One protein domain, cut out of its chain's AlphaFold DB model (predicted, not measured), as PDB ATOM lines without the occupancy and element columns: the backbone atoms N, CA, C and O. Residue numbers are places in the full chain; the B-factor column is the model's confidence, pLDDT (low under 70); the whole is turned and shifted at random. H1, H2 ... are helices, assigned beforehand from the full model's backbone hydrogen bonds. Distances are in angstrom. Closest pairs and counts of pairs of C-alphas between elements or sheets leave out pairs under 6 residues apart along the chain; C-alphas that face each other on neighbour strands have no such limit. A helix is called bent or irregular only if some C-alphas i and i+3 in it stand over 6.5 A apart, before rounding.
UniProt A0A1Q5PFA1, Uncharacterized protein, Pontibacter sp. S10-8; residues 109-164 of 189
ATOM      1  N   PHE A 109     -48.318 -62.722 -38.625       96.75
ATOM      2  CA  PHE A 109     -47.899 -61.581 -39.446       96.75
ATOM      3  C   PHE A 109     -48.011 -60.243 -38.710       96.75
ATOM      4  O   PHE A 109     -47.088 -59.433 -38.777       96.75
ATOM      5  N   GLN A 110     -49.091 -60.049 -37.950       95.69
ATOM      6  CA  GLN A 110     -49.299 -58.872 -37.106       95.69
ATOM      7  C   GLN A 110     -48.138 -58.659 -36.118       95.69
ATOM      8  O   GLN A 110     -47.530 -57.587 -36.087       95.69
ATOM      9  N   SER A 111     -47.795 -59.684 -35.334       96.50
ATOM     10  CA  SER A 111     -46.680 -59.609 -34.384       96.50
ATOM     11  C   SER A 111     -45.325 -59.426 -35.067       96.50
ATOM     12  O   SER A 111     -44.475 -58.689 -34.570       96.50
ATOM     13  N   PHE A 112     -45.098 -60.032 -36.232       97.56
ATOM     14  CA  PHE A 112     -43.834 -59.823 -36.939       97.56
ATOM     15  C   PHE A 112     -43.702 -58.419 -37.531       97.56
ATOM     16  O   PHE A 112     -42.616 -57.841 -37.508       97.56
ATOM     17  N   GLU A 113     -44.795 -57.813 -37.994       96.06
ATOM     18  CA  GLU A 113     -44.783 -56.397 -38.365       96.06
ATOM     19  C   GLU A 113     -44.445 -55.484 -37.191       96.06
ATOM     20  O   GLU A 113     -43.788 -54.462 -37.389       96.06
ATOM     21  N   MET A 114     -44.811 -55.868 -35.964       96.31
ATOM     22  CA  MET A 114     -44.352 -55.167 -34.765       96.31
ATOM     23  C   MET A 114     -42.826 -55.242 -34.621       96.31
ATOM     24  O   MET A 114     -42.196 -54.224 -34.343       96.31
ATOM     25  N   ILE A 115     -42.208 -56.401 -34.880       97.12
ATOM     26  CA  ILE A 115     -40.741 -56.549 -34.874       97.12
ATOM     27  C   ILE A 115     -40.101 -55.666 -35.954       97.12
ATOM     28  O   ILE A 115     -39.140 -54.953 -35.669       97.12
ATOM     29  N   ILE A 116     -40.646 -55.655 -37.178       95.56
ATOM     30  CA  ILE A 116     -40.166 -54.773 -38.258       95.56
ATOM     31  C   ILE A 116     -40.287 -53.304 -37.842       95.56
ATOM     32  O   ILE A 116     -39.358 -52.523 -38.056       95.56
ATOM     33  N   PHE A 117     -41.417 -52.925 -37.244       93.69
ATOM     34  CA  PHE A 117     -41.650 -51.574 -36.754       93.69
ATOM     35  C   PHE A 117     -40.592 -51.173 -35.722       93.69
ATOM     36  O   PHE A 117     -39.924 -50.161 -35.917       93.69
ATOM     37  N   ILE A 118     -40.367 -51.996 -34.694       93.94
ATOM     38  CA  ILE A 118     -39.347 -51.743 -33.667       93.94
ATOM     39  C   ILE A 118     -37.957 -51.651 -34.303       93.94
ATOM     40  O   ILE A 118     -37.217 -50.713 -34.020       93.94
ATOM     41  N   ARG A 119     -37.610 -52.568 -35.217       94.31
ATOM     42  CA  ARG A 119     -36.336 -52.529 -35.950       94.31
ATOM     43  C   ARG A 119     -36.141 -51.196 -36.660       94.31
ATOM     44  O   ARG A 119     -35.048 -50.641 -36.617       94.31
ATOM     45  N   ASN A 120     -37.174 -50.689 -37.327       91.94
ATOM     46  CA  ASN A 120     -37.099 -49.417 -38.038       91.94
ATOM     47  C   ASN A 120     -36.922 -48.238 -37.072       91.94
ATOM     48  O   ASN A 120     -36.135 -47.338 -37.366       91.94
ATOM     49  N   GLU A 121     -37.600 -48.253 -35.924       89.19
ATOM     50  CA  GLU A 121     -37.434 -47.231 -34.881       89.19
ATOM     51  C   GLU A 121     -36.008 -47.214 -34.320       89.19
ATOM     52  O   GLU A 121     -35.409 -46.145 -34.192       89.19
ATOM     53  N   VAL A 122     -35.438 -48.397 -34.081       88.06
ATOM     54  CA  VAL A 122     -34.049 -48.594 -33.650       88.06
ATOM     55  C   VAL A 122     -33.051 -48.107 -34.703       88.06
ATOM     56  O   VAL A 122     -32.194 -47.280 -34.406       88.06
ATOM     57  N   VAL A 123     -33.153 -48.604 -35.940       86.44
ATOM     58  CA  VAL A 123     -32.167 -48.343 -37.006       86.44
ATOM     59  C   VAL A 123     -32.171 -46.882 -37.434       86.44
ATOM     60  O   VAL A 123     -31.118 -46.309 -37.697       86.44
ATOM     61  N   HIS A 124     -33.347 -46.266 -37.513       79.81
ATOM     62  CA  HIS A 124     -33.458 -44.866 -37.908       79.81
ATOM     63  C   HIS A 124     -33.385 -43.902 -36.723       79.81
ATOM     64  O   HIS A 124     -33.564 -42.700 -36.929       79.81
ATOM     65  N   TYR A 125     -33.162 -44.418 -35.506       67.69
ATOM     66  CA  TYR A 125     -33.196 -43.668 -34.251       67.69
ATOM     67  C   TYR A 125     -34.416 -42.727 -34.186       67.69
ATOM     68  O   TYR A 125     -34.340 -41.568 -33.776       67.69
ATOM     69  N   LYS A 126     -35.559 -43.228 -34.681       62.62
ATOM     70  CA  LYS A 126     -36.815 -42.478 -34.840       62.62
ATOM     71  C   LYS A 126     -37.621 -42.374 -33.554       62.62
ATOM     72  O   LYS A 126     -38.660 -41.721 -33.586       62.62
ATOM     73  N   GLY A 127     -37.088 -42.878 -32.436       55.84
ATOM     74  CA  GLY A 127     -37.565 -42.654 -31.067       55.84
ATOM     75  C   GLY A 127     -37.491 -41.187 -30.619       55.84
ATOM     76  O   GLY A 127     -37.082 -40.891 -29.500       55.84
ATOM     77  N   LYS A 128     -37.852 -40.260 -31.509       50.59
ATOM     78  CA  LYS A 128     -38.037 -38.846 -31.261       50.59
ATOM     79  C   LYS A 128     -39.145 -38.696 -30.228       50.59
ATOM     80  O   LYS A 128     -40.286 -39.053 -30.495       50.59
ATOM     81  N   PHE A 129     -38.739 -38.176 -29.074       48.59
ATOM     82  CA  PHE A 129     -39.463 -37.290 -28.166       48.59
ATOM     83  C   PHE A 129     -40.933 -37.038 -28.546       48.59
ATOM     84  O   PHE A 129     -41.274 -35.988 -29.084       48.59
ATOM     85  N   GLU A 130     -41.829 -37.980 -28.253       49.69
ATOM     86  CA  GLU A 130     -43.159 -37.550 -27.842       49.69
ATOM     87  C   GLU A 130     -42.999 -37.139 -26.379       49.69
ATOM     88  O   GLU A 130     -42.815 -37.994 -25.511       49.69
ATOM     89  N   ASP A 131     -42.961 -35.832 -26.123       48.16
ATOM     90  CA  ASP A 131     -42.824 -35.275 -24.778       48.16
ATOM     91  C   ASP A 131     -43.781 -35.983 -23.790       48.16
ATOM     92  O   ASP A 131     -44.999 -36.038 -24.008       48.16
ATOM     93  N   GLY A 132     -43.213 -36.529 -22.705       53.28
ATOM     94  CA  GLY A 132     -43.942 -37.065 -21.547       53.28
ATOM     95  C   GLY A 132     -44.295 -38.559 -21.573       53.28
ATOM     96  O   GLY A 132     -45.458 -38.901 -21.371       53.28
ATOM     97  N   GLY A 133     -43.333 -39.459 -21.819       58.53
ATOM     98  CA  GLY A 133     -43.530 -40.913 -21.649       58.53
ATOM     99  C   GLY A 133     -44.515 -41.565 -22.628       58.53
ATOM    100  O   GLY A 133     -44.982 -42.684 -22.400       58.53
ATOM    101  N   LYS A 134     -44.865 -40.880 -23.720       70.06
ATOM    102  CA  LYS A 134     -45.807 -41.399 -24.716       70.06
ATOM    103  C   LYS A 134     -45.111 -42.377 -25.661       70.06
ATOM    104  O   LYS A 134     -43.956 -42.202 -26.048       70.06
ATOM    105  N   TYR A 135     -45.832 -43.436 -26.019       79.88
ATOM    106  CA  TYR A 135     -45.400 -44.443 -26.981       79.88
ATOM    107  C   TYR A 135     -46.482 -44.670 -28.045       79.88
ATOM    108  O   TYR A 135     -47.674 -44.473 -27.776       79.88
ATOM    109  N   PRO A 136     -46.108 -45.130 -29.254       83.94
ATOM    110  CA  PRO A 136     -47.063 -45.379 -30.327       83.94
ATOM    111  C   PRO A 136     -48.187 -46.324 -29.886       83.94
ATOM    112  O   PRO A 136     -47.927 -47.421 -29.404       83.94
ATOM    113  N   LYS A 137     -49.458 -45.973 -30.130       84.75
ATOM    114  CA  LYS A 137     -50.615 -46.801 -29.711       84.75
ATOM    115  C   LYS A 137     -50.503 -48.276 -30.119       84.75
ATOM    116  O   LYS A 137     -50.965 -49.148 -29.391       84.75
ATOM    117  N   LYS A 138     -49.863 -48.549 -31.261       86.19
ATOM    118  CA  LYS A 138     -49.646 -49.905 -31.778       86.19
ATOM    119  C   LYS A 138     -48.792 -50.787 -30.850       86.19
ATOM    120  O   LYS A 138     -49.026 -51.986 -30.816       86.19
ATOM    121  N   ILE A 139     -47.855 -50.219 -30.078       88.75
ATOM    122  CA  ILE A 139     -46.940 -50.990 -29.215       88.75
ATOM    123  C   ILE A 139     -47.495 -51.232 -27.803       88.75
ATOM    124  O   ILE A 139     -46.912 -51.977 -27.023       88.75
ATOM    125  N   LYS A 140     -48.662 -50.657 -27.476       88.50
ATOM    126  CA  LYS A 140     -49.310 -50.806 -26.164       88.50
ATOM    127  C   LYS A 140     -49.485 -52.263 -25.748       88.50
ATOM    128  O   LYS A 140     -49.168 -52.631 -24.621       88.50
ATOM    129  N   ASN A 141     -49.995 -53.079 -26.666       90.19
ATOM    130  CA  ASN A 141     -50.268 -54.485 -26.387       90.19
ATOM    131  C   ASN A 141     -48.973 -55.261 -26.133       90.19
ATOM    132  O   ASN A 141     -48.966 -56.143 -25.284       90.19
ATOM    133  N   LEU A 142     -47.880 -54.882 -26.805       93.44
ATOM    134  CA  LEU A 142     -46.575 -55.490 -26.577       93.44
ATOM    135  C   LEU A 142     -46.053 -55.174 -25.172       93.44
ATOM    136  O   LEU A 142     -45.629 -56.084 -24.478       93.44
ATOM    137  N   PHE A 143     -46.131 -53.918 -24.719       91.50
ATOM    138  CA  PHE A 143     -45.739 -53.567 -23.347       91.50
ATOM    139  C   PHE A 143     -46.528 -54.350 -22.297       91.50
ATOM    140  O   PHE A 143     -45.946 -54.821 -21.324       91.50
ATOM    141  N   HIS A 144     -47.830 -54.539 -22.520       90.75
ATOM    142  CA  HIS A 144     -48.662 -55.363 -21.647       90.75
ATOM    143  C   HIS A 144     -48.261 -56.848 -21.683       90.75
ATOM    144  O   HIS A 144     -48.190 -57.484 -20.640       90.75
ATOM    145  N   GLU A 145     -47.992 -57.417 -22.863       92.31
ATOM    146  CA  GLU A 145     -47.559 -58.817 -22.997       92.31
ATOM    147  C   GLU A 145     -46.182 -59.065 -22.365       92.31
ATOM    148  O   GLU A 145     -45.943 -60.117 -21.772       92.31
ATOM    149  N   LEU A 146     -45.290 -58.081 -22.464       93.06
ATOM    150  CA  LEU A 146     -43.950 -58.135 -21.897       93.06
ATOM    151  C   LEU A 146     -43.884 -57.714 -20.427       93.06
ATOM    152  O   LEU A 146     -42.827 -57.878 -19.828       93.06
ATOM    153  N   ASP A 147     -44.984 -57.213 -19.848       90.62
ATOM    154  CA  ASP A 147     -45.040 -56.726 -18.461       90.62
ATOM    155  C   ASP A 147     -44.033 -55.589 -18.190       90.62
ATOM    156  O   ASP A 147     -43.397 -55.507 -17.142       90.62
ATOM    157  N   CYS A 148     -43.860 -54.708 -19.180       86.31
ATOM    158  CA  CYS A 148     -42.912 -53.597 -19.144       86.31
ATOM    159  C   CYS A 148     -43.678 -52.264 -19.061       86.31
ATOM    160  O   CYS A 148     -44.552 -51.976 -19.879       86.31
ATOM    161  N   THR A 149     -43.369 -51.441 -18.052       84.25
ATOM    162  CA  THR A 149     -44.039 -50.149 -17.807       84.25
ATOM    163  C   THR A 149     -43.140 -48.993 -18.233       84.25
ATOM    164  O   THR A 149     -41.980 -48.928 -17.838       84.25
ATOM    165  N   VAL A 150     -43.675 -48.068 -19.032       81.50
ATOM    166  CA  VAL A 150     -42.947 -46.871 -19.476       81.50
ATOM    167  C   VAL A 150     -43.127 -45.753 -18.447       81.50
ATOM    168  O   VAL A 150     -44.238 -45.267 -18.253       81.50
ATOM    169  N   GLU A 151     -42.038 -45.359 -17.789       79.75
ATOM    170  CA  GLU A 151     -41.990 -44.195 -16.892       79.75
ATOM    171  C   GLU A 151     -42.027 -42.877 -17.694       79.75
ATOM    172  O   GLU A 151     -41.504 -42.807 -18.808       79.75
ATOM    173  N   GLU A 152     -42.594 -41.806 -17.121       72.69
ATOM    174  CA  GLU A 152     -42.793 -40.508 -17.801       72.69
ATOM    175  C   GLU A 152     -41.497 -39.858 -18.323       72.69
ATOM    176  O   GLU A 152     -41.520 -39.081 -19.281       72.69
ATOM    177  N   ASN A 153     -40.359 -40.188 -17.714       72.81
ATOM    178  CA  ASN A 153     -39.030 -39.649 -18.007       72.81
ATOM    179  C   ASN A 153     -38.155 -40.576 -18.873       72.81
ATOM    180  O   ASN A 153     -37.016 -40.213 -19.174       72.81
ATOM    181  N   LYS A 154     -38.644 -41.757 -19.272       75.38
ATOM    182  CA  LYS A 154     -37.877 -42.712 -20.084       75.38
ATOM    183  C   LYS A 154     -38.402 -42.777 -21.512       75.38
ATOM    184  O   LYS A 154     -39.604 -42.815 -21.766       75.38
ATOM    185  N   LEU A 155     -37.477 -42.864 -22.469       83.00
ATOM    186  CA  LEU A 155     -37.827 -43.181 -23.851       83.00
ATOM    187  C   LEU A 155     -38.380 -44.606 -23.901       83.00
ATOM    188  O   LEU A 155     -37.702 -45.546 -23.484       83.00
ATOM    189  N   TRP A 156     -39.579 -44.775 -24.457       87.31
ATOM    190  CA  TRP A 156     -40.241 -46.079 -24.544       87.31
ATOM    191  C   TRP A 156     -39.361 -47.140 -25.215       87.31
ATOM    192  O   TRP A 156     -39.379 -48.301 -24.814       87.31
ATOM    193  N   LEU A 157     -38.555 -46.744 -26.206       88.19
ATOM    194  CA  LEU A 157     -37.662 -47.662 -26.900       88.19
ATOM    195  C   LEU A 157     -36.568 -48.196 -25.968       88.19
ATOM    196  O   LEU A 157     -36.246 -49.375 -26.037       88.19
ATOM    197  N   ASN A 158     -36.050 -47.368 -25.057       87.38
ATOM    198  CA  ASN A 158     -35.071 -47.814 -24.066       87.38
ATOM    199  C   ASN A 158     -35.709 -48.776 -23.064       87.38
ATOM    200  O   ASN A 158     -35.139 -49.829 -22.815       87.38
ATOM    201  N   VAL A 159     -36.918 -48.470 -22.577       89.38
ATOM    202  CA  VAL A 159     -37.673 -49.372 -21.685       89.38
ATOM    203  C   VAL A 159     -37.887 -50.732 -22.349       89.38
ATOM    204  O   VAL A 159     -37.672 -51.771 -21.737       89.38
ATOM    205  N   LEU A 160     -38.266 -50.735 -23.629       91.12
ATOM    206  CA  LEU A 160     -38.445 -51.963 -24.392       91.12
ATOM    207  C   LEU A 160     -37.124 -52.728 -24.567       91.12
ATOM    208  O   LEU A 160     -37.093 -53.943 -24.399       91.12
ATOM    209  N   LEU A 161     -36.027 -52.032 -24.879       91.19
ATOM    210  CA  LEU A 161     -34.705 -52.642 -25.040       91.19
ATOM    211  C   LEU A 161     -34.080 -53.083 -23.709       91.19
ATOM    212  O   LEU A 161     -33.175 -53.903 -23.727       91.19
ATOM    213  N   GLU A 162     -34.577 -52.629 -22.567       90.19
ATOM    214  CA  GLU A 162     -34.190 -53.118 -21.235       90.19
ATOM    215  C   GLU A 162     -35.074 -54.281 -20.744       90.19
ATOM    216  O   GLU A 162     -34.793 -54.874 -19.706       90.19
ATOM    217  N   CYS A 163     -36.113 -54.644 -21.502       91.38
ATOM    218  CA  CYS A 163     -37.073 -55.684 -21.147       91.38
ATOM    219  C   CYS A 163     -36.494 -57.088 -21.421       91.38
ATOM    220  O   CYS A 163     -36.306 -57.483 -22.575       91.38
ATOM    221  N   ASP A 164     -36.220 -57.867 -20.377       91.00
ATOM    222  CA  ASP A 164     -35.612 -59.207 -20.453       91.00
ATOM    223  C   ASP A 164     -36.489 -60.247 -21.183       91.00
ATOM    224  O   ASP A 164     -35.985 -61.175 -21.815       91.00
TER     225      ASP A 164
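Overview. This is residues 109 to 164 of the 189 residues of an uncharacterized protein of Pontibacter sp. S10-8 (UniProt A0A1Q5PFA1). Three helices gather loosely, with the longest one, H1, on one side and the two shorter ones, H2 and H3, side by side across it, H2 near Met 114 of H1 and H3 near its last turn. Two loops, residues 124 to 136 and residues 147 to 155, swing out beyond the helices to the end of the domain that lies far from the start of H1, and return from there to H2 and to H3. The printed part has 56 residues with three named helices, in the order H1, H2, H3 along the chain, and no named strand; the class is all helix. The whole is compact, with a radius of gyration of the C-alphas of 10.7 A, and its outline is rounded, spanning 32 by 25 by 21 A along the three main axes.

Along the chain. H1 is the longest helix, residues 109 to 123, from Phe 109 to Val 123, and measures 20.7 A from first to last C-alpha. It begins at C-alpha 109 at (-47.899, -61.581, -39.446) and ends at C-alpha 123 at (-32.167, -48.343, -37.006). H2 is residues 137 to 146, from Lys 137 to Leu 146, and measures 15.3 A; its first C-alpha stands at (-50.615, -46.801, -29.711). H2 is irregular: C-alphas 138 and 141 are 7.1 A apart, where about 5 A is the distance in a regular helix, and its line is a rough one. H3 is the short helix of residues 156 to 161, from Trp 156 to Leu 161, 8.6 A long, and ends at C-alpha 161 at (-34.705, -52.642, -25.040). No helix is bent.

Arrangement. H1 touches no helix, but it is near both H2 and H3. H1 and H2 are close but not clearly touching, with 1 pair of C-alphas within 8 A; the closest C-alphas are those of Met 114 and Ile 139, 7.4 A apart. Their lines are about perpendicular, at 78 degrees, and their centres are 12.4 A apart. H1 and H3 are also close but not clearly touching, with 2 pairs of C-alphas within 8 A; the closest are those of Val 122 and Leu 157, 7.7 A apart. These two lines are about perpendicular as well, at 81 degrees, with the centres 13.3 A apart. H2 and H3 are close but not clearly touching, and their closest C-alphas, those of Phe 143 and Leu 160, are 7.5 A apart. They run the same way at a steep tilt of 38 degrees, only just more than shallow, and their centres are 11.5 A apart. In the backbones of H1 and H3 every O i to N i+4 pair is within hydrogen-bond range, and in H2 it is 4 of 6.

Size, cuts and confidence. The two C-alphas farthest apart are those of Phe 109 and Asn 153, at 31.9 A, while the first and last printed C-alphas, those of Phe 109 and Asp 164, are 22.7 A apart. The printed part runs from 109 to 164 with no cut. The link from H1 to H2 is long, with 13 residues, 124 to 136, whose C-alphas lie 6 to 14 A from the mean of the C-alphas. The link from H2 to H3, with 9 residues between them, is short but not tight. The mean pLDDT of the printed part is 83.0; residues 125 to 133, within the long link, are under 70, where the model's confidence is low. By contrast, the mean pLDDT is 94 in H1, 90 in H2 and 89 in H3.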